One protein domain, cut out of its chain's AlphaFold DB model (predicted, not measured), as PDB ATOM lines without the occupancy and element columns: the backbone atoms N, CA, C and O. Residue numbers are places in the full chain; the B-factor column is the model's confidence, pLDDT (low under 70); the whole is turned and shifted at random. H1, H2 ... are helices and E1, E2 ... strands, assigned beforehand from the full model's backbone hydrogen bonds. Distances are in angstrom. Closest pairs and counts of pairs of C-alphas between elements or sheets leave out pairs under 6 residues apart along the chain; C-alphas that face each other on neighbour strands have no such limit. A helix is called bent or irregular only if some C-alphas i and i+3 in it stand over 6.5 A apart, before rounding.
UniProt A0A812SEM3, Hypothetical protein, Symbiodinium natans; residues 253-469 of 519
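AT A GLANCE: This is residues 253 to 469 of the 519 residues of the protein "Hypothetical protein" of Symbiodinium natans (UniProt A0A812SEM3). A twisted sheet of six strands forms the core, with H8 and H9 packed on one face and H3 and H7 on the other. The long helix H1 crosses over H3 on its side away from the sheet, while H6 lies well off the sheet among long loops. The printed part has 217 residues in a mixed class, running H1 H2 E1 H3 H4 E2 H5 E3 H6 H7 E4 H8 H9 E5 E6. The mixed sheet has the order E1 E2 E3 E4 E6 E5. The whole is compact, with a radius of gyration of the C-alphas of 17.0 A and spans of 51 by 43 by 38 A.

IN THESE COORDINATES: H1, residues 253 to 276, begins with C-alpha 253 at (-19.644, 41.988, -36.530) and is 34.4 A long. H2 (280 to 285), E1 (287 to 292), H3 (294 to 301), H4 (305 to 310), E2 (311 to 317), H5 (330 to 333), E3 (343 to 348), H6 (360 to 366) and H7 (382 to 387) follow. E4, residues 392 to 398, is 20.0 A long; H8, residues 406 to 422, 21.0 A; H9 is residues 424 to 434. E5 (445 to 450) and E6 (455 to 461) close the series, C-alpha 461 at (-48.110, 27.519, -25.208). Between C-alphas three apart, H4 (306 to 309, 9.3 A), H8 (408 to 411, 8.6 A) and H9 (428 to 431, 8.1 A) are irregular.

HOW THE PARTS SIT: E1, E2, E3, E4 and E6 are parallel neighbours in turn: N 289 to O 313 is 3.0 A, N 316 to O 344 2.8 A, N 345 to O 394 2.8 A and N 395 to O 457 2.9 A. E5 and E6 form an antiparallel hairpin, with N 447 to O 458 at 2.9 A. E1, H3 H4, E2; E2, H5, E3; and E3, H6 H7, E4 are strand-helix-strand units, parallel neighbour strands with helices between, each with a right-handed crossover. The sheet with helices on both faces makes three layers: H3 is over E1 at a height over the sheet of 6.7 A, with H7 on the same face at 8.8 A; H8 and H9, on the opposite face, stand at 8.6 A and 8.0 A. H8 has a kink of 46 degrees near residue 413. H8, with residues 419 to 420 alone, only just touches H9, with 3 pairs of C-alphas within 8 A; the closest C-alphas, of Phe 420 and Ile 427, are 6.0 A apart. H1, with residues 264 to 268 alone, touches H3 about perpendicular at 76 degrees; the closest C-alphas, of Tyr 264 and Thr 298, are 5.6 A apart. H2 and H4 only just touch, with 3 pairs of C-alphas within 8 A; the closest C-alphas, of Arg 283 and Gln 310, are 5.9 A apart. H5 is close to but not clearly touching H3, the closest C-alphas, of Arg 301 and Asp 332, being 6.5 A apart; H6 touches no helix and is not on the sheet. Every O i to N i+4 pair is within hydrogen-bond range in H1, H2, H3, H6 and H7, but 0 of 2 in H4, 11 of 13 in H8 and 2 of 7 in H9, while 2 of 3 and 5 of 8 O i to N i+3 pairs are within range in H4 and H9; H5 is too short for an i+4 pair.

THE WHOLE: The two C-alphas farthest apart, of Trp 281 and Glu 369, are 53.4 A apart. The printed part has no cut. The links E2 to H5, E3 to H6 and H6 to H7 are long. The mean pLDDT of the printed part is 96.2, and no printed residue is under 70.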
ATOM      1  N   ALA A 253     -19.402  43.198 -37.315       94.75
ATOM      2  CA  ALA A 253     -19.644  41.988 -36.530       94.75
ATOM      3  C   ALA A 253     -18.633  41.823 -35.384       94.75
ATOM      4  O   ALA A 253     -19.018  41.454 -34.274       94.75
ATOM      5  N   ASP A 254     -17.357  42.129 -35.624       94.94
ATOM      6  CA  ASP A 254     -16.293  41.931 -34.638       94.94
ATOM      7  C   ASP A 254     -16.437  42.880 -33.448       94.94
ATOM      8  O   ASP A 254     -16.321  42.444 -32.300       94.94
ATOM      9  N   LYS A 255     -16.817  44.142 -33.690       95.19
ATOM     10  CA  LYS A 255     -17.153  45.077 -32.610       95.19
ATOM     11  C   LYS A 255     -18.297  44.563 -31.741       95.19
ATOM     12  O   LYS A 255     -18.233  44.672 -30.516       95.19
ATOM     13  N   PHE A 256     -19.354  44.017 -32.344       95.19
ATOM     14  CA  PHE A 256     -20.487  43.487 -31.583       95.19
ATOM     15  C   PHE A 256     -20.127  42.205 -30.823       95.19
ATOM     16  O   PHE A 256     -20.521  42.072 -29.665       95.19
ATOM     17  N   ARG A 257     -19.324  41.308 -31.407       95.06
ATOM     18  CA  ARG A 257     -18.786  40.132 -30.700       95.06
ATOM     19  C   ARG A 257     -17.975  40.542 -29.474       95.06
ATOM     20  O   ARG A 257     -18.206  40.011 -28.389       95.06
ATOM     21  N   GLU A 258     -17.078  41.518 -29.623       95.62
ATOM     22  CA  GLU A 258     -16.284  42.035 -28.505       95.62
ATOM     23  C   GLU A 258     -17.178  42.670 -27.429       95.62
ATOM     24  O   GLU A 258     -17.000  42.413 -26.236       95.62
ATOM     25  N   LEU A 259     -18.174  43.461 -27.838       95.19
ATOM     26  CA  LEU A 259     -19.129  44.090 -26.929       95.19
ATOM     27  C   LEU A 259     -19.917  43.052 -26.116       95.19
ATOM     28  O   LEU A 259     -19.993  43.172 -24.889       95.19
ATOM     29  N   TYR A 260     -20.493  42.040 -26.768       96.00
ATOM     30  CA  TYR A 260     -21.276  41.008 -26.084       96.00
ATOM     31  C   TYR A 260     -20.410  40.153 -25.167       96.00
ATOM     32  O   TYR A 260     -20.830  39.851 -24.047       96.00
ATOM     33  N   GLU A 261     -19.180  39.838 -25.573       96.75
ATOM     34  CA  GLU A 261     -18.245  39.116 -24.714       96.75
ATOM     35  C   GLU A 261     -17.850  39.938 -23.484       96.75
ATOM     36  O   GLU A 261     -17.855  39.440 -22.355       96.75
ATOM     37  N   ARG A 262     -17.586  41.234 -23.662       95.62
ATOM     38  CA  ARG A 262     -17.291  42.148 -22.554       95.62
ATOM     39  C   ARG A 262     -18.461  42.235 -21.573       95.62
ATOM     40  O   ARG A 262     -18.247  42.180 -20.358       95.62
ATOM     41  N   CYS A 263     -19.690  42.330 -22.084       95.56
ATOM     42  CA  CYS A 263     -20.902  42.328 -21.264       95.56
ATOM     43  C   CYS A 263     -21.055  41.005 -20.507       95.56
ATOM     44  O   CYS A 263     -21.243  41.026 -19.289       95.56
ATOM     45  N   TYR A 264     -20.880  39.866 -21.183       97.00
ATOM     46  CA  TYR A 264     -20.903  38.543 -20.562       97.00
ATOM     47  C   TYR A 264     -19.890  38.422 -19.420       97.00
ATOM     48  O   TYR A 264     -20.267  38.075 -18.302       97.00
ATOM     49  N   GLN A 265     -18.616  38.751 -19.654       96.56
ATOM     50  CA  GLN A 265     -17.570  38.619 -18.636       96.56
ATOM     51  C   GLN A 265     -17.850  39.483 -17.407       96.56
ATOM     52  O   GLN A 265     -17.625  39.056 -16.271       96.56
ATOM     53  N   MET A 266     -18.372  40.691 -17.612       95.19
ATOM     54  CA  MET A 266     -18.785  41.563 -16.519       95.19
ATOM     55  C   MET A 266     -19.968  40.964 -15.742       95.19
ATOM     56  O   MET A 266     -19.856  40.789 -14.527       95.19
ATOM     57  N   ARG A 267     -21.055  40.566 -16.414       96.12
ATOM     58  CA  ARG A 267     -22.238  39.976 -15.757       96.12
ATOM     59  C   ARG A 267     -21.918  38.653 -15.057       96.12
ATOM     60  O   ARG A 267     -22.363  38.421 -13.933       96.12
ATOM     61  N   ARG A 268     -21.066  37.816 -15.654       96.62
ATOM     62  CA  ARG A 268     -20.534  36.586 -15.048       96.62
ATOM     63  C   ARG A 268     -19.797  36.879 -13.742       96.62
ATOM     64  O   ARG A 268     -20.009  36.186 -12.745       96.62
ATOM     65  N   ARG A 269     -18.928  37.895 -13.720       95.69
ATOM     66  CA  ARG A 269     -18.204  38.302 -12.502       95.69
ATOM     67  C   ARG A 269     -19.159  38.807 -11.427       95.69
ATOM     68  O   ARG A 269     -18.977  38.458 -10.264       95.69
ATOM     69  N   GLU A 270     -20.189  39.563 -11.799       94.56
ATOM     70  CA  GLU A 270     -21.223  40.017 -10.861       94.56
ATOM     71  C   GLU A 270     -22.009  38.850 -10.251       94.56
ATOM     72  O   GLU A 270     -22.249  38.844  -9.039       94.56
ATOM     73  N   LEU A 271     -22.347  37.827 -11.044       96.69
ATOM     74  CA  LEU A 271     -22.976  36.604 -10.541       96.69
ATOM     75  C   LEU A 271     -22.058  35.840  -9.584       96.69
ATOM     76  O   LEU A 271     -22.481  35.532  -8.469       96.69
ATOM     77  N   HIS A 272     -20.798  35.583  -9.966       96.56
ATOM     78  CA  HIS A 272     -19.835  34.936  -9.066       96.56
ATOM     79  C   HIS A 272     -19.700  35.700  -7.752       96.56
ATOM     80  O   HIS A 272     -19.827  35.117  -6.675       96.56
ATOM     81  N   TRP A 273     -19.516  37.017  -7.842       95.12
ATOM     82  CA  TRP A 273     -19.391  37.875  -6.676       95.12
ATOM     83  C   TRP A 273     -20.620  37.779  -5.768       95.12
ATOM     84  O   TRP A 273     -20.493  37.588  -4.561       95.12
ATOM     85  N   THR A 274     -21.820  37.870  -6.336       96.12
ATOM     86  CA  THR A 274     -23.072  37.847  -5.571       96.12
ATOM     87  C   THR A 274     -23.281  36.508  -4.874       96.12
ATOM     88  O   THR A 274     -23.565  36.487  -3.674       96.12
ATOM     89  N   ILE A 275     -23.077  35.395  -5.586       97.06
ATOM     90  CA  ILE A 275     -23.248  34.041  -5.042       97.06
ATOM     91  C   ILE A 275     -22.250  33.784  -3.904       97.06
ATOM     92  O   ILE A 275     -22.629  33.285  -2.842       97.06
ATOM     93  N   GLU A 276     -20.990  34.203  -4.056       95.88
ATOM     94  CA  GLU A 276     -19.968  34.095  -3.002       95.88
ATOM     95  C   GLU A 276     -20.319  34.886  -1.732       95.88
ATOM     96  O   GLU A 276     -19.857  34.556  -0.634       95.88
ATOM     97  N   LYS A 277     -21.135  35.937  -1.862       96.81
ATOM     98  CA  LYS A 277     -21.582  36.783  -0.751       96.81
ATOM     99  C   LYS A 277     -22.904  36.352  -0.130       96.81
ATOM    100  O   LYS A 277     -23.301  36.974   0.861       96.81
ATOM    101  N   LEU A 278     -23.553  35.306  -0.644       97.69
ATOM    102  CA  LEU A 278     -24.780  34.783  -0.056       97.69
ATOM    103  C   LEU A 278     -24.543  34.285   1.384       97.69
ATOM    104  O   LEU A 278     -23.544  33.597   1.662       97.69
ATOM    105  N   PRO A 279     -25.479  34.573   2.310       97.31
ATOM    106  CA  PRO A 279     -25.540  33.938   3.614       97.31
ATOM    107  C   PRO A 279     -25.333  32.429   3.546       97.31
ATOM    108  O   PRO A 279     -25.809  31.752   2.632       97.31
ATOM    109  N   ARG A 280     -24.668  31.873   4.563       96.44
ATOM    110  CA  ARG A 280     -24.437  30.424   4.639       96.44
ATOM    111  C   ARG A 280     -25.750  29.638   4.604       96.44
ATOM    112  O   ARG A 280     -25.780  28.569   4.014       96.44
ATOM    113  N   TRP A 281     -26.817  30.146   5.224       97.44
ATOM    114  CA  TRP A 281     -28.102  29.446   5.259       97.44
ATOM    115  C   TRP A 281     -28.755  29.342   3.872       97.44
ATOM    116  O   TRP A 281     -29.250  28.270   3.550       97.44
ATOM    117  N   ILE A 282     -28.649  30.377   3.026       98.19
ATOM    118  CA  ILE A 282     -29.111  30.324   1.628       98.19
ATOM    119  C   ILE A 282     -28.302  29.287   0.855       98.19
ATOM    120  O   ILE A 282     -28.868  28.430   0.193       98.19
ATOM    121  N   ARG A 283     -26.972  29.312   0.992       96.94
ATOM    122  CA  ARG A 283     -26.098  28.339   0.323       96.94
ATOM    123  C   ARG A 283     -26.384  26.896   0.745       96.94
ATOM    124  O   ARG A 283     -26.328  26.010  -0.087       96.94
ATOM    125  N   MET A 284     -26.713  26.656   2.015       96.62
ATOM    126  CA  MET A 284     -27.074  25.317   2.499       96.62
ATOM    127  C   MET A 284     -28.474  24.869   2.058       96.62
ATOM    128  O   MET A 284     -28.683  23.677   1.880       96.62
ATOM    129  N   GLN A 285     -29.430  25.794   1.912       96.88
ATOM    130  CA  GLN A 285     -30.769  25.492   1.388       96.88
ATOM    131  C   GLN A 285     -30.761  25.292  -0.135       96.88
ATOM    132  O   GLN A 285     -31.626  24.605  -0.671       96.88
ATOM    133  N   GLY A 286     -29.790  25.902  -0.810       98.25
ATOM    134  CA  GLY A 286     -29.740  26.022  -2.255       98.25
ATOM    135  C   GLY A 286     -30.518  27.236  -2.769       98.25
ATOM    136  O   GLY A 286     -31.291  27.884  -2.056       98.25
ATOM    137  N   PHE A 287     -30.277  27.578  -4.027       98.69
ATOM    138  CA  PHE A 287     -30.898  28.695  -4.728       98.69
ATOM    139  C   PHE A 287     -31.187  28.318  -6.183       98.69
ATOM    140  O   PHE A 287     -30.628  27.365  -6.715       98.69
ATOM    141  N   TYR A 288     -32.061  29.081  -6.828       98.81
ATOM    142  CA  TYR A 288     -32.286  29.036  -8.270       98.81
ATOM    143  C   TYR A 288     -31.490  30.149  -8.943       98.81
ATOM    144  O   TYR A 288     -31.365  31.243  -8.385       98.81
ATOM    145  N   LEU A 289     -30.992  29.886 -10.146       98.69
ATOM    146  CA  LEU A 289     -30.337  30.884 -10.986       98.69
ATOM    147  C   LEU A 289     -31.219  31.164 -12.197       98.69
ATOM    148  O   LEU A 289     -31.684  30.237 -12.854       98.69
ATOM    149  N   GLY A 290     -31.440  32.428 -12.526       98.62
ATOM    150  CA  GLY A 290     -32.174  32.739 -13.743       98.62
ATOM    151  C   GLY A 290     -31.856  34.092 -14.330       98.62
ATOM    152  O   GLY A 290     -31.193  34.913 -13.702       98.62
ATOM    153  N   GLY A 291     -32.308  34.323 -15.553       98.44
ATOM    154  CA  GLY A 291     -32.118  35.606 -16.211       98.44
ATOM    155  C   GLY A 291     -33.027  35.804 -17.412       98.44
ATOM    156  O   GLY A 291     -33.672  34.862 -17.874       98.44
ATOM    157  N   CYS A 292     -33.056  37.040 -17.907       98.25
ATOM    158  CA  CYS A 292     -33.779  37.433 -19.117       98.25
ATOM    159  C   CYS A 292     -32.836  38.124 -20.111       98.25
ATOM    160  O   CYS A 292     -32.003  38.933 -19.690       98.25
ATOM    161  N   SER A 293     -32.958  37.827 -21.410       97.12
ATOM    162  CA  SER A 293     -32.200  38.481 -22.490       97.12
ATOM    163  C   SER A 293     -30.672  38.431 -22.255       97.12
ATOM    164  O   SER A 293     -30.126  37.344 -22.082       97.12
ATOM    165  N   GLU A 294     -29.960  39.567 -22.160       97.88
ATOM    166  CA  GLU A 294     -28.525  39.625 -21.775       97.88
ATOM    167  C   GLU A 294     -28.208  38.797 -20.512       97.88
ATOM    168  O   GLU A 294     -27.210  38.072 -20.448       97.88
ATOM    169  N   GLY A 295     -29.081  38.860 -19.506       98.12
ATOM    170  CA  GLY A 295     -28.935  38.079 -18.285       98.12
ATOM    171  C   GLY A 295     -29.198  36.590 -18.496       98.12
ATOM    172  O   GLY A 295     -28.537  35.765 -17.872       98.12
ATOM    173  N   ALA A 296     -30.105  36.234 -19.409       98.38
ATOM    174  CA  ALA A 296     -30.369  34.849 -19.786       98.38
ATOM    175  C   ALA A 296     -29.179  34.230 -20.532       98.38
ATOM    176  O   ALA A 296     -28.784  33.120 -20.193       98.38
ATOM    177  N   MET A 297     -28.554  34.973 -21.453       97.94
ATOM    178  CA  MET A 297     -27.295  34.581 -22.106       97.94
ATOM    179  C   MET A 297     -26.161  34.415 -21.090       97.94
ATOM    180  O   MET A 297     -25.391  33.457 -21.139       97.94
ATOM    181  N   THR A 298     -26.081  35.315 -20.105       98.06
ATOM    182  CA  THR A 298     -25.089  35.175 -19.034       98.06
ATOM    183  C   THR A 298     -25.315  33.885 -18.249       98.06
ATOM    184  O   THR A 298     -24.365  33.150 -18.003       98.06
ATOM    185  N   VAL A 299     -26.562  33.604 -17.864       98.31
ATOM    186  CA  VAL A 299     -26.937  32.425 -17.072       98.31
ATOM    187  C   VAL A 299     -26.811  31.126 -17.866       98.31
ATOM    188  O   VAL A 299     -26.419  30.109 -17.297       98.31
ATOM    189  N   SER A 300     -27.092  31.130 -19.170       97.88
ATOM    190  CA  SER A 300     -26.920  29.950 -20.019       97.88
ATOM    191  C   SER A 300     -25.450  29.543 -20.097       97.88
ATOM    192  O   SER A 300     -25.149  28.372 -19.909       97.88
ATOM    193  N   ARG A 301     -24.533  30.504 -20.267       96.88
ATOM    194  CA  ARG A 301     -23.079  30.274 -20.383       96.88
ATOM    195  C   ARG A 301     -22.359  30.152 -19.037       96.88
ATOM    196  O   ARG A 301     -21.172  29.831 -18.994       96.88
ATOM    197  N   PHE A 302     -23.046  30.435 -17.932       97.25
ATOM    198  CA  PHE A 302     -22.435  30.517 -16.611       97.25
ATOM    199  C   PHE A 302     -21.863  29.170 -16.158       97.25
ATOM    200  O   PHE A 302     -22.565  28.162 -16.107       97.25
ATOM    201  N   ASP A 303     -20.590  29.174 -15.765       94.31
ATOM    202  CA  ASP A 303     -19.956  28.018 -15.138       94.31
ATOM    203  C   ASP A 303     -20.369  27.917 -13.663       94.31
ATOM    204  O   ASP A 303     -19.766  28.514 -12.760       94.31
ATOM    205  N   ASP A 304     -21.445  27.172 -13.429       93.44
ATOM    206  CA  ASP A 304     -21.988  26.900 -12.104       93.44
ATOM    207  C   ASP A 304     -21.499  25.588 -11.473       93.44
ATOM    208  O   ASP A 304     -21.884  25.303 -10.336       93.44
ATOM    209  N   GLN A 305     -20.590  24.837 -12.117       93.81
ATOM    210  CA  GLN A 305     -20.065  23.573 -11.570       93.81
ATOM    211  C   GLN A 305     -19.471  23.771 -10.172       93.81
ATOM    212  O   GLN A 305     -19.655  22.952  -9.273       93.81
ATOM    213  N   ARG A 306     -18.826  24.923  -9.947       93.19
ATOM    214  CA  ARG A 306     -18.235  25.299  -8.654       93.19
ATOM    215  C   ARG A 306     -19.238  25.456  -7.504       93.19
ATOM    216  O   ARG A 306     -18.811  25.562  -6.354       93.19
ATOM    217  N   TYR A 307     -20.538  25.536  -7.785       94.75
ATOM    218  CA  TYR A 307     -21.578  25.636  -6.758       94.75
ATOM    219  C   TYR A 307     -22.215  24.287  -6.428       94.75
ATOM    220  O   TYR A 307     -22.824  24.178  -5.362       94.75
ATOM    221  N   GLY A 308     -22.005  23.269  -7.270       90.62
ATOM    222  CA  GLY A 308     -22.498  21.908  -7.070       90.62
ATOM    223  C   GLY A 308     -23.989  21.882  -6.735       90.62
ATOM    224  O   GLY A 308     -24.788  22.594  -7.340       90.62
ATOM    225  N   ASP A 309     -24.336  21.134  -5.692       92.94
ATOM    226  CA  ASP A 309     -25.720  20.916  -5.252       92.94
ATOM    227  C   ASP A 309     -26.415  22.165  -4.678       92.94
ATOM    228  O   ASP A 309     -27.586  22.113  -4.307       92.94
ATOM    229  N   GLN A 310     -25.723  23.310  -4.586       97.06
ATOM    230  CA  GLN A 310     -26.355  24.565  -4.168       97.06
ATOM    231  C   GLN A 310     -27.326  25.097  -5.228       97.06
ATOM    232  O   GLN A 310     -28.204  25.887  -4.886       97.06
ATOM    233  N   LEU A 311     -27.170  24.716  -6.499       97.75
ATOM    234  CA  LEU A 311     -28.043  25.185  -7.568       97.75
ATOM    235  C   LEU A 311     -29.193  24.201  -7.811       97.75
ATOM    236  O   LEU A 311     -29.005  23.115  -8.346       97.75
ATOM    237  N   LEU A 312     -30.407  24.615  -7.444       98.44
ATOM    238  CA  LEU A 312     -31.613  23.777  -7.483       98.44
ATOM    239  C   LEU A 312     -32.289  23.734  -8.862       98.44
ATOM    240  O   LEU A 312     -33.110  22.857  -9.132       98.44
ATOM    241  N   GLY A 313     -31.981  24.705  -9.718       98.50
ATOM    242  CA  GLY A 313     -32.537  24.827 -11.058       98.50
ATOM    243  C   GLY A 313     -32.089  26.116 -11.740       98.50
ATOM    244  O   GLY A 313     -31.773  27.110 -11.076       98.50
ATOM    245  N   ARG A 314     -32.095  26.092 -13.072       98.38
ATOM    246  CA  ARG A 314     -31.742  27.210 -13.944       98.38
ATOM    247  C   ARG A 314     -32.932  27.595 -14.818       98.38
ATOM    248  O   ARG A 314     -33.599  26.714 -15.352       98.38
ATOM    249  N   PHE A 315     -33.193  28.887 -15.005       98.81
ATOM    250  CA  PHE A 315     -34.195  29.338 -15.975       98.81
ATOM    251  C   PHE A 315     -33.712  30.495 -16.856       98.81
ATOM    252  O   PHE A 315     -33.049  31.423 -16.399       98.81
ATOM    253  N   ILE A 316     -34.040  30.419 -18.141       98.75
ATOM    254  CA  ILE A 316     -33.499  31.248 -19.221       98.75
ATOM    255  C   ILE A 316     -34.690  31.807 -19.994       98.75
ATOM    256  O   ILE A 316     -35.411  31.052 -20.645       98.75
ATOM    257  N   ILE A 317     -34.909  33.116 -19.896       98.75
ATOM    258  CA  ILE A 317     -36.082  33.796 -20.456       98.75
ATOM    259  C   ILE A 317     -35.657  34.682 -21.626       98.75
ATOM    260  O   ILE A 317     -34.682  35.425 -21.510       98.75
ATOM    261  N   SER A 318     -36.397  34.636 -22.734       98.00
ATOM    262  CA  SER A 318     -36.173  35.486 -23.911       98.00
ATOM    263  C   SER A 318     -34.725  35.424 -24.408       98.00
ATOM    264  O   SER A 318     -34.070  36.444 -24.603       98.00
ATOM    265  N   PHE A 319     -34.206  34.201 -24.522       98.38
ATOM    266  CA  PHE A 319     -32.943  33.860 -25.172       98.38
ATOM    267  C   PHE A 319     -33.038  32.410 -25.649       98.38
ATOM    268  O   PHE A 319     -33.483  31.547 -24.886       98.38
ATOM    269  N   SER A 320     -32.658  32.143 -26.897       96.81
ATOM    270  CA  SER A 320     -32.915  30.850 -27.533       96.81
ATOM    271  C   SER A 320     -31.891  29.767 -27.199       96.81
ATOM    272  O   SER A 320     -32.207  28.600 -27.369       96.81
ATOM    273  N   ILE A 321     -30.726  30.105 -26.627       96.25
ATOM    274  CA  ILE A 321     -29.652  29.129 -26.348       96.25
ATOM    275  C   ILE A 321     -29.187  28.458 -27.654       96.25
ATOM    276  O   ILE A 321     -29.125  27.237 -27.772       96.25
ATOM    277  N   GLU A 322     -28.916  29.285 -28.656       96.75
ATOM    278  CA  GLU A 322     -28.410  28.888 -29.970       96.75
ATOM    279  C   GLU A 322     -27.234  29.794 -30.335       96.75
ATOM    280  O   GLU A 322     -27.105  30.906 -29.798       96.75
ATOM    281  N   TYR A 323     -26.387  29.348 -31.263       97.19
ATOM    282  CA  TYR A 323     -25.355  30.214 -31.806       97.19
ATOM    283  C   TYR A 323     -26.001  31.234 -32.750       97.19
ATOM    284  O   TYR A 323     -26.495  30.923 -33.829       97.19
ATOM    285  N   CYS A 324     -26.013  32.490 -32.329       96.75
ATOM    286  CA  CYS A 324     -26.574  33.612 -33.070       96.75
ATOM    287  C   CYS A 324     -25.684  34.856 -32.942       96.75
ATOM    288  O   CYS A 324     -24.591  34.816 -32.379       96.75
ATOM    289  N   TYR A 325     -26.175  36.001 -33.422       95.56
ATOM    290  CA  TYR A 325     -25.457  37.279 -33.369       95.56
ATOM    291  C   TYR A 325     -24.957  37.676 -31.966       95.56
ATOM    292  O   TYR A 325     -24.027  38.471 -31.837       95.56
ATOM    293  N   PHE A 326     -25.615  37.170 -30.920       94.88
ATOM    294  CA  PHE A 326     -25.402  37.541 -29.522       94.88
ATOM    295  C   PHE A 326     -24.367  36.666 -28.804       94.88
ATOM    296  O   PHE A 326     -23.959  36.957 -27.680       94.88
ATOM    297  N   THR A 327     -23.938  35.593 -29.463       95.44
ATOM    298  CA  THR A 327     -22.980  34.606 -28.968       95.44
ATOM    299  C   THR A 327     -21.755  34.648 -29.879       95.44
ATOM    300  O   THR A 327     -21.878  34.307 -31.054       95.44
ATOM    301  N   PRO A 328     -20.588  35.106 -29.394       92.44
ATOM    302  CA  PRO A 328     -19.424  35.339 -30.248       92.44
ATOM    303  C   PRO A 328     -18.930  34.109 -31.015       92.44
ATOM    304  O   PRO A 328     -18.455  34.251 -32.144       92.44
ATOM    305  N   THR A 329     -19.054  32.922 -30.416       94.38
ATOM    306  CA  THR A 329     -18.635  31.632 -30.982       94.38
ATOM    307  C   THR A 329     -19.748  30.579 -30.886       94.38
ATOM    308  O   THR A 329     -20.664  30.744 -30.072       94.38
ATOM    309  N   PRO A 330     -19.686  29.476 -31.660       94.75
ATOM    310  CA  PRO A 330     -20.634  28.366 -31.534       94.75
ATOM    311  C   PRO A 330     -20.732  27.796 -30.115       94.75
ATOM    312  O   PRO A 330     -21.815  27.463 -29.637       94.75
ATOM    313  N   GLU A 331     -19.610  27.732 -29.402       94.56
ATOM    314  CA  GLU A 331     -19.546  27.286 -28.012       94.56
ATOM    315  C   GLU A 331     -20.318  28.216 -27.066       94.56
ATOM    316  O   GLU A 331     -20.869  27.757 -26.068       94.56
ATOM    317  N   ASP A 332     -20.418  29.506 -27.391       95.56
ATOM    318  CA  ASP A 332     -21.171  30.483 -26.600       95.56
ATOM    319  C   ASP A 332     -22.690  30.349 -26.771       95.56
ATOM    320  O   ASP A 332     -23.443  30.840 -25.927       95.56
ATOM    321  N   GLY A 333     -23.141  29.660 -27.825       94.19
ATOM    322  CA  GLY A 333     -24.534  29.251 -28.030       94.19
ATOM    323  C   GLY A 333     -24.978  28.092 -27.139       94.19
ATOM    324  O   GLY A 333     -26.154  27.744 -27.122       94.19
ATOM    325  N   ARG A 334     -24.058  27.492 -26.378       95.00
ATOM    326  CA  ARG A 334     -24.306  26.297 -25.567       95.00
ATOM    327  C   ARG A 334     -24.518  26.623 -24.090       95.00
ATOM    328  O   ARG A 334     -24.098  27.659 -23.571       95.00
ATOM    329  N   LEU A 335     -25.150  25.693 -23.378       96.75
ATOM    330  CA  LEU A 335     -25.207  25.697 -21.923       96.75
ATOM    331  C   LEU A 335     -23.820  25.409 -21.344       96.75
ATOM    332  O   LEU A 335     -23.218  24.373 -21.627       96.75
ATOM    333  N   GLY A 336     -23.339  26.319 -20.504       95.12
ATOM    334  CA  GLY A 336     -22.184  26.111 -19.642       95.12
ATOM    335  C   GLY A 336     -22.574  25.458 -18.314       95.12
ATOM    336  O   GLY A 336     -23.753  25.374 -17.951       95.12
ATOM    337  N   GLY A 337     -21.561  25.044 -17.555       94.94
ATOM    338  CA  GLY A 337     -21.730  24.591 -16.179       94.94
ATOM    339  C   GLY A 337     -22.144  23.120 -16.039       94.94
ATOM    340  O   GLY A 337     -21.634  22.246 -16.741       94.94
ATOM    341  N   ASN A 338     -23.010  22.841 -15.066       96.00
ATOM    342  CA  ASN A 338     -23.520  21.514 -14.744       96.00
ATOM    343  C   ASN A 338     -24.824  21.207 -15.507       96.00
ATOM    344  O   ASN A 338     -25.851  21.849 -15.289       96.00
ATOM    345  N   LEU A 339     -24.788  20.179 -16.355       96.75
ATOM    346  CA  LEU A 339     -25.900  19.739 -17.206       96.75
ATOM    347  C   LEU A 339     -26.947  18.880 -16.465       96.75
ATOM    348  O   LEU A 339     -28.007  18.582 -17.022       96.75
ATOM    349  N   ASP A 340     -26.683  18.518 -15.204       97.12
ATOM    350  CA  ASP A 340     -27.644  17.847 -14.320       97.12
ATOM    351  C   ASP A 340     -28.636  18.815 -13.658       97.12
ATOM    352  O   ASP A 340     -29.660  18.394 -13.109       97.12
ATOM    353  N   VAL A 341     -28.354  20.120 -13.705       98.00
ATOM    354  CA  VAL A 341     -29.231  21.150 -13.143       98.00
ATOM    355  C   VAL A 341     -30.492  21.260 -14.010       98.00
ATOM    356  O   VAL A 341     -30.383  21.544 -15.207       98.00
ATOM    357  N   PRO A 342     -31.704  21.104 -13.436       98.50
ATOM    358  CA  PRO A 342     -32.937  21.240 -14.200       98.50
ATOM    359  C   PRO A 342     -33.019  22.601 -14.879       98.50
ATOM    360  O   PRO A 342     -32.946  23.631 -14.204       98.50
ATOM    361  N   THR A 343     -33.177  22.599 -16.202       98.75
ATOM    362  CA  THR A 343     -33.112  23.824 -17.005       98.75
ATOM    363  C   THR A 343     -34.448  24.130 -17.676       98.75
ATOM    364  O   THR A 343     -35.010  23.309 -18.396       98.75
ATOM    365  N   LEU A 344     -34.957  25.338 -17.450       98.88
ATOM    366  CA  LEU A 344     -36.186  25.853 -18.044       98.88
ATOM    367  C   LEU A 344     -35.856  26.955 -19.059       98.88
ATOM    368  O   LEU A 344     -35.277  27.971 -18.685       98.88
ATOM    369  N   ASN A 345     -36.242  26.794 -20.321       98.81
ATOM    370  CA  ASN A 345     -36.148  27.843 -21.338       98.81
ATOM    371  C   ASN A 345     -37.544  28.360 -21.695       98.81
ATOM    372  O   ASN A 345     -38.455  27.574 -21.928       98.81
ATOM    373  N   ILE A 346     -37.718  29.677 -21.700       98.81
ATOM    374  CA  ILE A 346     -38.991  30.352 -21.960       98.81
ATOM    375  C   ILE A 346     -38.736  31.396 -23.040       98.81
ATOM    376  O   ILE A 346     -37.976  32.333 -22.809       98.81
ATOM    377  N   ILE A 347     -39.367  31.263 -24.201       98.44
ATOM    378  CA  ILE A 347     -39.177  32.199 -25.314       98.44
ATOM    379  C   ILE A 347     -40.452  32.329 -26.146       98.44
ATOM    380  O   ILE A 347     -41.261  31.402 -26.218       98.44
ATOM    381  N   GLY A 348     -40.668  33.517 -26.704       98.25
ATOM    382  CA  GLY A 348     -41.812  33.801 -27.556       98.25
ATOM    383  C   GLY A 348     -41.560  33.440 -29.017       98.25
ATOM    384  O   GLY A 348     -40.422  33.484 -29.484       98.25
ATOM    385  N   THR A 349     -42.617  33.084 -29.747       97.75
ATOM    386  CA  THR A 349     -42.518  32.778 -31.184       97.75
ATOM    387  C   THR A 349     -42.189  34.004 -32.030       97.75
ATOM    388  O   THR A 349     -41.597  33.853 -33.094       97.75
ATOM    389  N   GLU A 350     -42.525  35.198 -31.535       97.56
ATOM    390  CA  GLU A 350     -42.317  36.494 -32.189       97.56
ATOM    391  C   GLU A 350     -41.224  37.321 -31.482       97.56
ATOM    392  O   GLU A 350     -41.243  38.548 -31.537       97.56
ATOM    393  N   ASP A 351     -40.286  36.677 -30.771       98.25
ATOM    394  CA  ASP A 351     -39.163  37.378 -30.133       98.25
ATOM    395  C   ASP A 351     -38.292  38.072 -31.196       98.25
ATOM    396  O   ASP A 351     -37.637  37.432 -32.024       98.25
ATOM    397  N   GLU A 352     -38.265  39.402 -31.149       98.00
ATOM    398  CA  GLU A 352     -37.659  40.265 -32.165       98.00
ATOM    399  C   GLU A 352     -36.125  40.229 -32.152       98.00
ATOM    400  O   GLU A 352     -35.474  40.768 -33.051       98.00
ATOM    401  N   PHE A 353     -35.516  39.584 -31.158       97.94
ATOM    402  CA  PHE A 353     -34.068  39.452 -31.045       97.94
ATOM    403  C   PHE A 353     -33.622  38.024 -31.329       97.94
ATOM    404  O   PHE A 353     -32.746  37.823 -32.167       97.94
ATOM    405  N   PHE A 354     -34.247  37.043 -30.681       97.94
ATOM    406  CA  PHE A 354     -33.773  35.657 -30.645       97.94
ATOM    407  C   PHE A 354     -34.714  34.651 -31.317       97.94
ATOM    408  O   PHE A 354     -34.415  33.460 -31.325       97.94
ATOM    409  N   GLY A 355     -35.845  35.096 -31.869       96.81
ATOM    410  CA  GLY A 355     -36.776  34.220 -32.580       96.81
ATOM    411  C   GLY A 355     -36.201  33.674 -33.891       96.81
ATOM    412  O   GLY A 355     -35.262  34.225 -34.461       96.81
ATOM    413  N   ALA A 356     -36.799  32.611 -34.426       95.94
ATOM    414  CA  ALA A 356     -36.378  32.010 -35.698       95.94
ATOM    415  C   ALA A 356     -36.771  32.829 -36.945       95.94
ATOM    416  O   ALA A 356     -36.328  32.533 -38.053       95.94
ATOM    417  N   LYS A 357     -37.651  33.829 -36.797       95.00
ATOM    418  CA  LYS A 357     -38.225  34.604 -37.905       95.00
ATOM    419  C   LYS A 357     -38.260  36.081 -37.552       95.00
ATOM    420  O   LYS A 357     -38.562  36.422 -36.417       95.00
ATOM    421  N   ASN A 358     -37.986  36.936 -38.540       94.94
ATOM    422  CA  ASN A 358     -38.073  38.402 -38.440       94.94
ATOM    423  C   ASN A 358     -37.339  39.023 -37.232       94.94
ATOM    424  O   ASN A 358     -37.628  40.153 -36.847       94.94
ATOM    425  N   SER A 359     -36.387  38.297 -36.651       97.69
ATOM    426  CA  SER A 359     -35.614  38.714 -35.491       97.69
ATOM    427  C   SER A 359     -34.228  39.189 -35.913       97.69
ATOM    428  O   SER A 359     -33.763  38.882 -37.015       97.69
ATOM    429  N   VAL A 360     -33.512  39.879 -35.027       97.94
ATOM    430  CA  VAL A 360     -32.096  40.207 -35.261       97.94
ATOM    431  C   VAL A 360     -31.276  38.945 -35.554       97.94
ATOM    432  O   VAL A 360     -30.482  38.955 -36.491       97.94
ATOM    433  N   ALA A 361     -31.489  37.851 -34.814       97.62
ATOM    434  CA  ALA A 361     -30.801  36.584 -35.048       97.62
ATOM    435  C   ALA A 361     -31.077  36.013 -36.440       97.62
ATOM    436  O   ALA A 361     -30.129  35.712 -37.161       97.62
ATOM    437  N   ALA A 362     -32.344  35.935 -36.846       97.38
ATOM    438  CA  ALA A 362     -32.730  35.410 -38.153       97.38
ATOM    439  C   ALA A 362     -32.212  36.287 -39.303       97.38
ATOM    440  O   ALA A 362     -31.740  35.773 -40.315       97.38
ATOM    441  N   LEU A 363     -32.258  37.614 -39.146       97.69
ATOM    442  CA  LEU A 363     -31.783  38.556 -40.160       97.69
ATOM    443  C   LEU A 363     -30.261  38.504 -40.325       97.69
ATOM    444  O   LEU A 363     -29.776  38.481 -41.453       97.69
ATOM    445  N   VAL A 364     -29.508  38.453 -39.221       97.38
ATOM    446  CA  VAL A 364     -28.044  38.316 -39.272       97.38
ATOM    447  C   VAL A 364     -27.652  36.958 -39.849       97.38
ATOM    448  O   VAL A 364     -26.731  36.889 -40.650       97.38
ATOM    449  N   GLN A 365     -28.358  35.888 -39.489       96.81
ATOM    450  CA  GLN A 365     -28.093  34.539 -39.985       96.81
ATOM    451  C   GLN A 365     -28.368  34.387 -41.493       96.81
ATOM    452  O   GLN A 365     -27.650  33.658 -42.175       96.81
ATOM    453  N   ALA A 366     -29.376  35.085 -42.022       96.31
ATOM    454  CA  ALA A 366     -29.769  34.999 -43.429       96.31
ATOM    455  C   ALA A 366     -28.818  35.733 -44.399       96.31
ATOM    456  O   ALA A 366     -28.846  35.462 -45.606       96.31
ATOM    457  N   ASP A 367     -27.993  36.662 -43.906       96.44
ATOM    458  CA  ASP A 367     -27.030  37.396 -44.729       96.44
ATOM    459  C   ASP A 367     -25.853  36.491 -45.137       96.44
ATOM    460  O   ASP A 367     -25.086  36.009 -44.307       96.44
ATOM    461  N   LYS A 368     -25.692  36.256 -46.443       94.19
ATOM    462  CA  LYS A 368     -24.679  35.328 -46.974       94.19
ATOM    463  C   LYS A 368     -23.267  35.907 -47.034       94.19
ATOM    464  O   LYS A 368     -22.323  35.144 -47.227       94.19
ATOM    465  N   GLU A 369     -23.121  37.226 -46.960       93.75
ATOM    466  CA  GLU A 369     -21.832  37.899 -47.127       93.75
ATOM    467  C   GLU A 369     -21.167  38.184 -45.783       93.75
ATOM    468  O   GLU A 369     -19.954  38.029 -45.644       93.75
ATOM    469  N   ARG A 370     -21.956  38.628 -44.802       92.94
ATOM    470  CA  ARG A 370     -21.475  39.142 -43.509       92.94
ATOM    471  C   ARG A 370     -22.142  38.472 -42.315       92.94
ATOM    472  O   ARG A 370     -21.724  38.699 -41.178       92.94
ATOM    473  N   GLY A 371     -23.183  37.686 -42.565       91.62
ATOM    474  CA  GLY A 371     -23.926  36.983 -41.539       91.62
ATOM    475  C   GLY A 371     -23.130  35.885 -40.847       91.62
ATOM    476  O   GLY A 371     -22.133  35.367 -41.351       91.62
ATOM    477  N   PHE A 372     -23.586  35.537 -39.648       94.25
ATOM    478  CA  PHE A 372     -23.071  34.428 -38.854       94.25
ATOM    479  C   PHE A 372     -24.144  33.934 -37.877       94.25
ATOM    480  O   PHE A 372     -25.145  34.609 -37.638       94.25
ATOM    481  N   GLY A 373     -23.915  32.758 -37.302       93.31
ATOM    482  CA  GLY A 373     -24.877  32.038 -36.472       93.31
ATOM    483  C   GLY A 373     -25.068  30.614 -36.987       93.31
ATOM    484  O   GLY A 373     -24.412  30.200 -37.948       93.31
ATOM    485  N   ASP A 374     -25.953  29.865 -36.341       91.12
ATOM    486  CA  ASP A 374     -26.293  28.512 -36.750       91.12
ATOM    487  C   ASP A 374     -26.954  28.492 -38.129       91.12
ATOM    488  O   ASP A 374     -27.707  29.381 -38.525       91.12
ATOM    489  N   VAL A 375     -26.693  27.421 -38.881       86.00
ATOM    490  CA  VAL A 375     -27.277  27.226 -40.220       86.00
ATOM    491  C   VAL A 375     -28.807  27.153 -40.152       86.00
ATOM    492  O   VAL A 375     -29.492  27.509 -41.111       86.00
ATOM    493  N   LYS A 376     -29.342  26.708 -39.016       91.06
ATOM    494  CA  LYS A 376     -30.769  26.604 -38.743       91.06
ATOM    495  C   LYS A 376     -31.031  27.124 -37.334       91.06
ATOM    496  O   LYS A 376     -30.557  26.520 -36.381       91.06
ATOM    497  N   LEU A 377     -31.795  28.207 -37.236       94.75
ATOM    498  CA  LEU A 377     -32.320  28.715 -35.972       94.75
ATOM    499  C   LEU A 377     -33.742  28.187 -35.782       94.75
ATOM    500  O   LEU A 377     -34.613  28.423 -36.619       94.75
ATOM    501  N   ASP A 378     -33.970  27.478 -34.686       96.69
ATOM    502  CA  ASP A 378     -35.296  27.079 -34.220       96.69
ATOM    503  C   ASP A 378     -35.920  28.148 -33.312       96.69
ATOM    504  O   ASP A 378     -37.142  28.184 -33.150       96.69
ATOM    505  N   GLY A 379     -35.112  29.069 -32.773       96.75
ATOM    506  CA  GLY A 379     -35.581  30.156 -31.915       96.75
ATOM    507  C   GLY A 379     -35.935  29.681 -30.507       96.75
ATOM    508  O   GLY A 379     -36.721  30.330 -29.817       96.75
ATOM    509  N   HIS A 380     -35.392  28.535 -30.087       97.88
ATOM    510  CA  HIS A 380     -35.576  27.947 -28.762       97.88
ATOM    511  C   HIS A 380     -34.469  26.929 -28.433       97.88
ATOM    512  O   HIS A 380     -33.860  26.346 -29.327       97.88
ATOM    513  N   GLY A 381     -34.289  26.589 -27.154       97.69
ATOM    514  CA  GLY A 381     -33.132  25.793 -26.725       97.69
ATOM    515  C   GLY A 381     -33.278  24.271 -26.772       97.69
ATOM    516  O   GLY A 381     -32.424  23.582 -26.218       97.69
ATOM    517  N   PHE A 382     -34.359  23.707 -27.330       98.31
ATOM    518  CA  PHE A 382     -34.638  22.266 -27.178       98.31
ATOM    519  C   PHE A 382     -33.578  21.379 -27.839       98.31
ATOM    520  O   PHE A 382     -33.106  20.432 -27.209       98.31
ATOM    521  N   ASP A 383     -33.203  21.683 -29.083       97.00
ATOM    522  CA  ASP A 383     -32.236  20.873 -29.827       97.00
ATOM    523  C   ASP A 383     -30.830  21.027 -29.200       97.00
ATOM    524  O   ASP A 383     -30.188  20.016 -28.925       97.00
ATOM    525  N   THR A 384     -30.437  22.233 -28.765       97.00
ATOM    526  CA  THR A 384     -29.211  22.459 -27.973       97.00
ATOM    527  C   THR A 384     -29.181  21.646 -26.672       97.00
ATOM    528  O   THR A 384     -28.200  20.963 -26.381       97.00
ATOM    529  N   MET A 385     -30.262  21.662 -25.877       98.19
ATOM    530  CA  MET A 385     -30.353  20.856 -24.646       98.19
ATOM    531  C   MET A 385     -30.252  19.356 -24.937       98.19
ATOM    532  O   MET A 385     -29.673  18.599 -24.155       98.19
ATOM    533  N   MET A 386     -30.839  18.920 -26.051       97.69
ATOM    534  CA  MET A 386     -30.787  17.535 -26.488       97.69
ATOM    535  C   MET A 386     -29.361  17.127 -26.870       97.69
ATOM    536  O   MET A 386     -28.886  16.107 -26.378       97.69
ATOM    537  N   GLU A 387     -28.686  17.917 -27.705       96.62
ATOM    538  CA  GLU A 387     -27.317  17.675 -28.174       96.62
ATOM    539  C   GLU A 387     -26.295  17.670 -27.039       96.62
ATOM    540  O   GLU A 387     -25.378  16.852 -27.037       96.62
ATOM    541  N   GLN A 388     -26.471  18.544 -26.049       96.94
ATOM    542  CA  GLN A 388     -25.599  18.614 -24.878       96.94
ATOM    543  C   GLN A 388     -25.918  17.580 -23.800       96.94
ATOM    544  O   GLN A 388     -25.339  17.638 -22.724       96.94
ATOM    545  N   GLU A 389     -26.845  16.658 -24.042       97.62
ATOM    546  CA  GLU A 389     -27.191  15.622 -23.070       97.62
ATOM    547  C   GLU A 389     -27.706  16.170 -21.719       97.62
ATOM    548  O   GLU A 389     -27.540  15.533 -20.683       97.62
ATOM    549  N   VAL A 390     -28.392  17.328 -21.717       97.88
ATOM    550  CA  VAL A 390     -29.004  17.893 -20.497       97.88
ATOM    551  C   VAL A 390     -29.919  16.860 -19.845       97.88
ATOM    552  O   VAL A 390     -30.804  16.294 -20.499       97.88
ATOM    553  N   SER A 391     -29.715  16.632 -18.546       97.62
ATOM    554  CA  SER A 391     -30.379  15.566 -17.794       97.62
ATOM    555  C   SER A 391     -31.884  15.796 -17.687       97.62
ATOM    556  O   SER A 391     -32.680  14.895 -17.967       97.62
ATOM    557  N   THR A 392     -32.284  17.017 -17.312       98.56
ATOM    558  CA  THR A 392     -33.689  17.414 -17.156       98.56
ATOM    559  C   THR A 392     -33.929  18.833 -17.657       98.56
ATOM    560  O   THR A 392     -33.218  19.762 -17.273       98.56
ATOM    561  N   GLY A 393     -34.982  19.028 -18.449       98.56
ATOM    562  CA  GLY A 393     -35.317  20.347 -18.960       98.56
ATOM    563  C   GLY A 393     -36.696  20.472 -19.593       98.56
ATOM    564  O   GLY A 393     -37.344  19.490 -19.958       98.56
ATOM    565  N   LEU A 394     -37.152  21.715 -19.697       98.88
ATOM    566  CA  LEU A 394     -38.397  22.097 -20.353       98.88
ATOM    567  C   LEU A 394     -38.144  23.344 -21.197       98.88
ATOM    568  O   LEU A 394     -37.536  24.301 -20.724       98.88
ATOM    569  N   VAL A 395     -38.658  23.342 -22.420       98.88
ATOM    570  CA  VAL A 395     -38.692  24.507 -23.300       98.88
ATOM    571  C   VAL A 395     -40.146  24.900 -23.522       98.88
ATOM    572  O   VAL A 395     -40.939  24.084 -23.986       98.88
ATOM    573  N   CYS A 396     -40.501  26.132 -23.171       98.81
ATOM    574  CA  CYS A 396     -41.815  26.721 -23.396       98.81
ATOM    575  C   CYS A 396     -41.723  27.719 -24.551       98.81
ATOM    576  O   CYS A 396     -41.097  28.770 -24.400       98.81
ATOM    577  N   TYR A 397     -42.362  27.386 -25.671       98.44
ATOM    578  CA  TYR A 397     -42.421  28.221 -26.863       98.44
ATOM    579  C   TYR A 397     -43.807  28.862 -26.968       98.44
ATOM    580  O   TYR A 397     -44.801  28.169 -27.184       98.44
ATOM    581  N   MET A 398     -43.880  30.166 -26.699       98.50
ATOM    582  CA  MET A 398     -45.139  30.873 -26.441       98.50
ATOM    583  C   MET A 398     -45.629  31.641 -27.662       98.50
ATOM    584  O   MET A 398     -44.968  32.578 -28.120       98.50
ATOM    585  N   GLU A 399     -46.801  31.262 -28.152       97.50
ATOM    586  CA  GLU A 399     -47.417  31.807 -29.355       97.50
ATOM    587  C   GLU A 399     -47.669  33.314 -29.241       97.50
ATOM    588  O   GLU A 399     -48.306  33.796 -28.307       97.50
ATOM    589  N   GLY A 400     -47.156  34.085 -30.199       96.31
ATOM    590  CA  GLY A 400     -47.371  35.531 -30.275       96.31
ATOM    591  C   GLY A 400     -46.664  36.346 -29.187       96.31
ATOM    592  O   GLY A 400     -46.798  37.569 -29.155       96.31
ATOM    593  N   ALA A 401     -45.918  35.715 -28.274       96.94
ATOM    594  CA  ALA A 401     -45.089  36.447 -27.327       96.94
ATOM    595  C   ALA A 401     -43.871  37.063 -28.035       96.94
ATOM    596  O   ALA A 401     -43.202  36.402 -28.828       96.94
ATOM    597  N   MET A 402     -43.596  38.320 -27.697       96.25
ATOM    598  CA  MET A 402     -42.443  39.109 -28.142       96.25
ATOM    599  C   MET A 402     -41.268  38.968 -27.156       96.25
ATOM    600  O   MET A 402     -41.273  38.103 -26.268       96.25
ATOM    601  N   HIS A 403     -40.269  39.845 -27.271       95.56
ATOM    602  CA  HIS A 403     -39.142  39.969 -26.352       95.56
ATOM    603  C   HIS A 403     -39.561  40.496 -24.968       95.56
ATOM    604  O   HIS A 403     -39.400  41.668 -24.619       95.56
ATOM    605  N   GLY A 404     -40.133  39.596 -24.175       92.88
ATOM    606  CA  GLY A 404     -40.791  39.898 -22.910       92.88
ATOM    607  C   GLY A 404     -42.175  39.257 -22.907       92.88
ATOM    608  O   GLY A 404     -43.103  39.809 -23.498       92.88
ATOM    609  N   PRO A 405     -42.339  38.073 -22.299       94.81
ATOM    610  CA  PRO A 405     -43.565  37.306 -22.454       94.81
ATOM    611  C   PRO A 405     -44.674  37.680 -21.468       94.81
ATOM    612  O   PRO A 405     -45.802  37.223 -21.638       94.81
ATOM    613  N   CYS A 406     -44.416  38.496 -20.438       95.19
ATOM    614  CA  CYS A 406     -45.447  38.820 -19.445       95.19
ATOM    615  C   CYS A 406     -46.689  39.507 -20.040       95.19
ATOM    616  O   CYS A 406     -47.790  39.120 -19.655       95.19
ATOM    617  N   PRO A 407     -46.597  40.470 -20.982       94.31
ATOM    618  CA  PRO A 407     -47.781  41.118 -21.548       94.31
ATOM    619  C   PRO A 407     -48.823  40.148 -22.114       94.31
ATOM    620  O   PRO A 407     -50.014  40.450 -22.055       94.31
ATOM    621  N   THR A 408     -48.403  38.987 -22.620       95.19
ATOM    622  CA  THR A 408     -49.289  37.984 -23.222       95.19
ATOM    623  C   THR A 408     -49.431  36.711 -22.389       95.19
ATOM    624  O   THR A 408     -50.478  36.094 -22.457       95.19
ATOM    625  N   HIS A 409     -48.455  36.330 -21.558       97.50
ATOM    626  CA  HIS A 409     -48.413  35.019 -20.882       97.50
ATOM    627  C   HIS A 409     -48.183  35.092 -19.361       97.50
ATOM    628  O   HIS A 409     -47.834  34.089 -18.739       97.50
ATOM    629  N   ASP A 410     -48.403  36.246 -18.723       97.31
ATOM    630  CA  ASP A 410     -48.177  36.462 -17.281       97.31
ATOM    631  C   ASP A 410     -48.709  35.330 -16.377       97.31
ATOM    632  O   ASP A 410     -47.988  34.784 -15.539       97.31
ATOM    633  N   ASN A 411     -49.973  34.940 -16.568       96.44
ATOM    634  CA  ASN A 411     -50.641  33.929 -15.745       96.44
ATOM    635  C   ASN A 411     -50.073  32.519 -15.970       96.44
ATOM    636  O   ASN A 411     -49.862  31.782 -15.002       96.44
ATOM    637  N   PHE A 412     -49.749  32.175 -17.219       97.56
ATOM    638  CA  PHE A 412     -49.019  30.953 -17.557       97.56
ATOM    639  C   PHE A 412     -47.678  30.895 -16.829       97.56
ATOM    640  O   PHE A 412     -47.394  29.929 -16.118       97.56
ATOM    641  N   ILE A 413     -46.896  31.970 -16.919       98.25
ATOM    642  CA  ILE A 413     -45.564  32.054 -16.320       98.25
ATOM    643  C   ILE A 413     -45.624  31.892 -14.795       98.25
ATOM    644  O   ILE A 413     -44.803  31.184 -14.209       98.25
ATOM    645  N   ARG A 414     -46.632  32.471 -14.132       97.81
ATOM    646  CA  ARG A 414     -46.844  32.295 -12.686       97.81
ATOM    647  C   ARG A 414     -47.052  30.825 -12.308       97.81
ATOM    648  O   ARG A 414     -46.449  30.337 -11.350       97.81
ATOM    649  N   ARG A 415     -47.887  30.094 -13.051       97.81
ATOM    650  CA  ARG A 415     -48.132  28.660 -12.805       97.81
ATOM    651  C   ARG A 415     -46.902  27.816 -13.135       97.81
ATOM    652  O   ARG A 415     -46.569  26.900 -12.375       97.81
ATOM    653  N   LEU A 416     -46.200  28.164 -14.211       98.69
ATOM    654  CA  LEU A 416     -44.954  27.528 -14.627       98.69
ATOM    655  C   LEU A 416     -43.893  27.630 -13.532       98.69
ATOM    656  O   LEU A 416     -43.386  26.604 -13.086       98.69
ATOM    657  N   PHE A 417     -43.614  28.832 -13.022       98.75
ATOM    658  CA  PHE A 417     -42.617  29.013 -11.965       98.75
ATOM    659  C   PHE A 417     -43.028  28.385 -10.635       98.75
ATOM    660  O   PHE A 417     -42.188  27.789  -9.967       98.75
ATOM    661  N   SER A 418     -44.315  28.425 -10.274       98.19
ATOM    662  CA  SER A 418     -44.815  27.685  -9.106       98.19
ATOM    663  C   SER A 418     -44.521  26.181  -9.225       98.19
ATOM    664  O   SER A 418     -44.063  25.545  -8.272       98.19
ATOM    665  N   THR A 419     -44.708  25.611 -10.419       98.56
ATOM    666  CA  THR A 419     -44.389  24.204 -10.706       98.56
ATOM    667  C   THR A 419     -42.879  23.962 -10.682       98.56
ATOM    668  O   THR A 419     -42.414  23.024 -10.038       98.56
ATOM    669  N   PHE A 420     -42.089  24.828 -11.319       98.75
ATOM    670  CA  PHE A 420     -40.638  24.681 -11.404       98.75
ATOM    671  C   PHE A 420     -39.945  24.785 -10.040       98.75
ATOM    672  O   PHE A 420     -39.089  23.963  -9.729       98.75
ATOM    673  N   PHE A 421     -40.345  25.728  -9.185       98.56
ATOM    674  CA  PHE A 421     -39.759  25.874  -7.847       98.56
ATOM    675  C   PHE A 421     -40.178  24.772  -6.871       98.56
ATOM    676  O   PHE A 421     -39.518  24.567  -5.858       98.56
ATOM    677  N   THR A 422     -41.264  24.050  -7.147       97.94
ATOM    678  CA  THR A 422     -41.700  22.932  -6.297       97.94
ATOM    679  C   THR A 422     -41.199  21.586  -6.804       97.94
ATOM    680  O   THR A 422     -40.949  20.685  -6.004       97.94
ATOM    681  N   ARG A 423     -41.053  21.426  -8.125       98.06
ATOM    682  CA  ARG A 423     -40.735  20.149  -8.775       98.06
ATOM    683  C   ARG A 423     -39.772  20.322  -9.960       98.06
ATOM    684  O   ARG A 423     -40.098  19.894 -11.069       98.06
ATOM    685  N   PRO A 424     -38.572  20.896  -9.760       98.06
ATOM    686  CA  PRO A 424     -37.673  21.208 -10.873       98.06
ATOM    687  C   PRO A 424     -37.272  19.951 -11.665       98.06
ATOM    688  O   PRO A 424     -37.247  19.973 -12.888       98.06
ATOM    689  N   GLN A 425     -37.075  18.816 -10.987       98.00
ATOM    690  CA  GLN A 425     -36.700  17.531 -11.601       98.00
ATOM    691  C   GLN A 425     -37.829  16.844 -12.401       98.00
ATOM    692  O   GLN A 425     -37.579  15.925 -13.183       98.00
ATOM    693  N   ASP A 426     -39.080  17.273 -12.220       98.38
ATOM    694  CA  ASP A 426     -40.239  16.746 -12.950       98.38
ATOM    695  C   ASP A 426     -40.776  17.741 -13.988       98.38
ATOM    696  O   ASP A 426     -41.811  17.478 -14.597       98.38
ATOM    697  N   ILE A 427     -40.099  18.875 -14.210       98.31
ATOM    698  CA  ILE A 427     -40.633  19.963 -15.040       98.31
ATOM    699  C   ILE A 427     -40.917  19.534 -16.488       98.31
ATOM    700  O   ILE A 427     -41.871  19.994 -17.103       98.31
ATOM    701  N   TRP A 428     -40.164  18.568 -17.007       98.56
ATOM    702  CA  TRP A 428     -40.368  17.961 -18.325       98.56
ATOM    703  C   TRP A 428     -41.704  17.200 -18.475       98.56
ATOM    704  O   TRP A 428     -42.095  16.841 -19.585       98.56
ATOM    705  N   LYS A 429     -42.405  16.918 -17.367       98.06
ATOM    706  CA  LYS A 429     -43.740  16.296 -17.337       98.06
ATOM    707  C   LYS A 429     -44.856  17.315 -17.111       98.06
ATOM    708  O   LYS A 429     -45.910  16.939 -16.598       98.06
ATOM    709  N   ILE A 430     -44.633  18.595 -17.406       98.19
ATOM    710  CA  ILE A 430     -45.599  19.662 -17.111       98.19
ATOM    711  C   ILE A 430     -47.011  19.351 -17.629       98.19
ATOM    712  O   ILE A 430     -47.976  19.573 -16.908       98.19
ATOM    713  N   ASP A 431     -47.116  18.724 -18.801       97.81
ATOM    714  CA  ASP A 431     -48.356  18.214 -19.391       97.81
ATOM    715  C   ASP A 431     -49.117  17.278 -18.444       97.81
ATOM    716  O   ASP A 431     -50.304  17.460 -18.186       97.81
ATOM    717  N   GLN A 432     -48.419  16.305 -17.860       97.62
ATOM    718  CA  GLN A 432     -49.002  15.322 -16.945       97.62
ATOM    719  C   GLN A 432     -49.310  15.934 -15.579       97.62
ATOM    720  O   GLN A 432     -50.304  15.580 -14.952       97.62
ATOM    721  N   LEU A 433     -48.449  16.841 -15.110       97.06
ATOM    722  CA  LEU A 433     -48.645  17.541 -13.843       97.06
ATOM    723  C   LEU A 433     -49.888  18.428 -13.893       97.06
ATOM    724  O   LEU A 433     -50.640  18.483 -12.922       97.06
ATOM    725  N   TRP A 434     -50.096  19.114 -15.014       97.44
ATOM    726  CA  TRP A 434     -51.184  20.070 -15.188       97.44
ATOM    727  C   TRP A 434     -52.483  19.425 -15.657       97.44
ATOM    728  O   TRP A 434     -53.539  19.956 -15.346       97.44
ATOM    729  N   ALA A 435     -52.445  18.251 -16.296       96.00
ATOM    730  CA  ALA A 435     -53.648  17.482 -16.632       96.00
ATOM    731  C   ALA A 435     -54.473  17.042 -15.404       96.00
ATOM    732  O   ALA A 435     -55.630  16.663 -15.544       96.00
ATOM    733  N   ILE A 436     -53.885  17.070 -14.202       94.31
ATOM    734  CA  ILE A 436     -54.589  16.771 -12.944       94.31
ATOM    735  C   ILE A 436     -55.434  17.973 -12.487       94.31
ATOM    736  O   ILE A 436     -56.420  17.800 -11.773       94.31
ATOM    737  N   ASP A 437     -55.052  19.191 -12.882       92.25
ATOM    738  CA  ASP A 437     -55.780  20.413 -12.562       92.25
ATOM    739  C   ASP A 437     -56.600  20.860 -13.777       92.25
ATOM    740  O   ASP A 437     -56.077  21.346 -14.783       92.25
ATOM    741  N   ASP A 438     -57.919  20.741 -13.663       88.81
ATOM    742  CA  ASP A 438     -58.872  21.178 -14.684       88.81
ATOM    743  C   ASP A 438     -58.658  22.634 -15.131       88.81
ATOM    744  O   ASP A 438     -58.957  22.992 -16.272       88.81
ATOM    745  N   ARG A 439     -58.118  23.487 -14.252       90.25
ATOM    746  CA  ARG A 439     -57.852  24.900 -14.552       90.25
ATOM    747  C   ARG A 439     -56.644  25.087 -15.462       90.25
ATOM    748  O   ARG A 439     -56.580  26.085 -16.169       90.25
ATOM    749  N   LEU A 440     -55.708  24.140 -15.465       92.75
ATOM    750  CA  LEU A 440     -54.464  24.201 -16.241       92.75
ATOM    751  C   LEU A 440     -54.485  23.286 -17.470       92.75
ATOM    752  O   LEU A 440     -53.625  23.389 -18.345       92.75
ATOM    753  N   THR A 441     -55.470  22.393 -17.555       90.75
ATOM    754  CA  THR A 441     -55.636  21.488 -18.693       90.75
ATOM    755  C   THR A 441     -55.762  22.287 -19.994       90.75
ATOM    756  O   THR A 441     -56.555  23.222 -20.083       90.75
ATOM    757  N   GLY A 442     -54.963  21.933 -21.004       89.19
ATOM    758  CA  GLY A 442     -54.938  22.607 -22.309       89.19
ATOM    759  C   GLY A 442     -54.093  23.885 -22.376       89.19
ATOM    760  O   GLY A 442     -54.083  24.531 -23.414       89.19
ATOM    761  N   TRP A 443     -53.374  24.263 -21.311       95.00
ATOM    762  CA  TRP A 443     -52.429  25.398 -21.357       95.00
ATOM    763  C   TRP A 443     -51.130  25.077 -22.100       95.00
ATOM    764  O   TRP A 443     -50.350  25.979 -22.381       95.00
ATOM    765  N   VAL A 444     -50.859  23.796 -22.347       97.75
ATOM    766  CA  VAL A 444     -49.638  23.326 -22.998       97.75
ATOM    767  C   VAL A 444     -49.968  22.218 -23.984       97.75
ATOM    768  O   VAL A 444     -50.772  21.333 -23.690       97.75
ATOM    769  N   GLU A 445     -49.285  22.237 -25.119       98.00
ATOM    770  CA  GLU A 445     -49.258  21.155 -26.096       98.00
ATOM    771  C   GLU A 445     -47.821  20.644 -26.216       98.00
ATOM    772  O   GLU A 445     -46.892  21.419 -26.428       98.00
ATOM    773  N   VAL A 446     -47.604  19.336 -26.059       98.44
ATOM    774  CA  VAL A 446     -46.257  18.759 -26.167       98.44
ATOM    775  C   VAL A 446     -45.895  18.553 -27.634       98.44
ATOM    776  O   VAL A 446     -46.447  17.671 -28.282       98.44
ATOM    777  N   LEU A 447     -44.915  19.312 -28.128       98.38
ATOM    778  CA  LEU A 447     -44.410  19.191 -29.498       98.38
ATOM    779  C   LEU A 447     -43.337  18.104 -29.627       98.38
ATOM    780  O   LEU A 447     -43.339  17.312 -30.567       98.38
ATOM    781  N   LYS A 448     -42.394  18.067 -28.680       98.25
ATOM    782  CA  LYS A 448     -41.311  17.074 -28.629       98.25
ATOM    783  C   LYS A 448     -41.124  16.597 -27.192       98.25
ATOM    784  O   LYS A 448     -41.248  17.376 -26.247       98.25
ATOM    785  N   LYS A 449     -40.778  15.319 -27.010       97.75
ATOM    786  CA  LYS A 449     -40.465  14.740 -25.693       97.75
ATOM    787  C   LYS A 449     -39.353  13.707 -25.815       97.75
ATOM    788  O   LYS A 449     -39.387  12.866 -26.711       97.75
ATOM    789  N   ARG A 450     -38.395  13.732 -24.890       95.75
ATOM    790  CA  ARG A 450     -37.337  12.723 -24.752       95.75
ATOM    791  C   ARG A 450     -37.332  12.202 -23.321       95.75
ATOM    792  O   ARG A 450     -37.374  12.987 -22.379       95.75
ATOM    793  N   THR A 451     -37.328  10.878 -23.173       93.44
ATOM    794  CA  THR A 451     -37.397  10.201 -21.861       93.44
ATOM    795  C   THR A 451     -36.307   9.153 -21.650       93.44
ATOM    796  O   THR A 451     -36.068   8.726 -20.521       93.44
ATOM    797  N   LYS A 452     -35.646   8.716 -22.729       91.25
ATOM    798  CA  LYS A 452     -34.548   7.748 -22.683       91.25
ATOM    799  C   LYS A 452     -33.220   8.502 -22.613       91.25
ATOM    800  O   LYS A 452     -32.885   9.248 -23.534       91.25
ATOM    801  N   GLY A 453     -32.483   8.307 -21.521       92.00
ATOM    802  CA  GLY A 453     -31.208   8.979 -21.235       92.00
ATOM    803  C   GLY A 453     -31.372  10.411 -20.720       92.00
ATOM    804  O   GLY A 453     -30.756  10.765 -19.727       92.00
ATOM    805  N   GLN A 454     -32.269  11.185 -21.329       96.19
ATOM    806  CA  GLN A 454     -32.585  12.564 -20.948       96.19
ATOM    807  C   GLN A 454     -34.081  12.720 -20.688       96.19
ATOM    808  O   GLN A 454     -34.890  11.999 -21.278       96.19
ATOM    809  N   LYS A 455     -34.444  13.680 -19.840       98.44
ATOM    810  CA  LYS A 455     -35.820  14.034 -19.483       98.44
ATOM    811  C   LYS A 455     -36.139  15.441 -19.992       98.44
ATOM    812  O   LYS A 455     -36.061  16.410 -19.240       98.44
ATOM    813  N   LEU A 456     -36.472  15.554 -21.274       98.69
ATOM    814  CA  LEU A 456     -36.698  16.835 -21.950       98.69
ATOM    815  C   LEU A 456     -38.102  16.911 -22.549       98.69
ATOM    816  O   LEU A 456     -38.616  15.916 -23.069       98.69
ATOM    817  N   ALA A 457     -38.693  18.101 -22.541       98.75
ATOM    818  CA  ALA A 457     -39.907  18.400 -23.296       98.75
ATOM    819  C   ALA A 457     -39.829  19.784 -23.953       98.75
ATOM    820  O   ALA A 457     -39.308  20.728 -23.362       98.75
ATOM    821  N   LEU A 458     -40.369  19.889 -25.165       98.81
ATOM    822  CA  LEU A 458     -40.718  21.143 -25.824       98.81
ATOM    823  C   LEU A 458     -42.235  21.239 -25.820       98.81
ATOM    824  O   LEU A 458     -42.908  20.337 -26.331       98.81
ATOM    825  N   VAL A 459     -42.757  22.323 -25.262       98.75
ATOM    826  CA  VAL A 459     -44.187  22.603 -25.246       98.75
ATOM    827  C   VAL A 459     -44.492  23.885 -26.003       98.75
ATOM    828  O   VAL A 459     -43.813  24.897 -25.828       98.75
ATOM    829  N   HIS A 460     -45.529  23.824 -26.825       98.56
ATOM    830  CA  HIS A 460     -46.213  24.989 -27.349       98.56
ATOM    831  C   HIS A 460     -47.174  25.514 -26.285       98.56
ATOM    832  O   HIS A 460     -47.851  24.736 -25.604       98.56
ATOM    833  N   VAL A 461     -47.207  26.831 -26.127       98.19
ATOM    834  CA  VAL A 461     -48.110  27.519 -25.208       98.19
ATOM    835  C   VAL A 461     -48.951  28.467 -26.055       98.19
ATOM    836  O   VAL A 461     -48.374  29.395 -26.625       98.19
ATOM    837  N   PRO A 462     -50.271  28.244 -26.165       96.12
ATOM    838  CA  PRO A 462     -51.125  29.114 -26.954       96.12
ATOM    839  C   PRO A 462     -51.187  30.506 -26.329       96.12
ATOM    840  O   PRO A 462     -51.001  30.662 -25.113       96.12
ATOM    841  N   LEU A 463     -51.513  31.498 -27.156       94.06
ATOM    842  CA  LEU A 463     -51.721  32.864 -26.698       94.06
ATOM    843  C   LEU A 463     -52.760  32.882 -25.566       94.06
ATOM    844  O   LEU A 463     -53.872  32.371 -25.713       94.06
ATOM    845  N   MET A 464     -52.401  33.463 -24.420       88.50
ATOM    846  CA  MET A 464     -53.298  33.475 -23.267       88.50
ATOM    847  C   MET A 464     -54.265  34.650 -23.364       88.50
ATOM    848  O   MET A 464     -53.903  35.809 -23.130       88.50
ATOM    849  N   ASP A 465     -55.530  34.331 -23.613       76.44
ATOM    850  CA  ASP A 465     -56.615  35.265 -23.369       76.44
ATOM    851  C   ASP A 465     -56.574  35.684 -21.892       76.44
ATOM    852  O   ASP A 465     -56.407  34.866 -20.985       76.44
ATOM    853  N   HIS A 466     -56.705  36.985 -21.634       85.44
ATOM    854  CA  HIS A 466     -56.782  37.537 -20.277       85.44
ATOM    855  C   HIS A 466     -55.479  37.545 -19.460       85.44
ATOM    856  O   HIS A 466     -55.507  37.495 -18.228       85.44
ATOM    857  N   SER A 467     -54.329  37.732 -20.111       85.38
ATOM    858  CA  SER A 467     -53.037  37.948 -19.435       85.38
ATOM    859  C   SER A 467     -53.052  39.055 -18.371       85.38
ATOM    860  O   SER A 467     -52.237  39.026 -17.452       85.38
ATOM    861  N   LYS A 468     -53.975  40.023 -18.456       88.50
ATOM    862  CA  LYS A 468     -54.121  41.122 -17.491       88.50
ATOM    863  C   LYS A 468     -54.963  40.787 -16.262       88.50
ATOM    864  O   LYS A 468     -54.765  41.437 -15.238       88.50
ATOM    865  N   LEU A 469     -55.831  39.778 -16.338       91.81
ATOM    866  CA  LEU A 469     -56.624  39.324 -15.195       91.81
ATOM    867  C   LEU A 469     -55.743  38.613 -14.171       91.81
ATOM    868  O   LEU A 469     -54.709  38.031 -14.509       91.81
TER     869      LEU A 469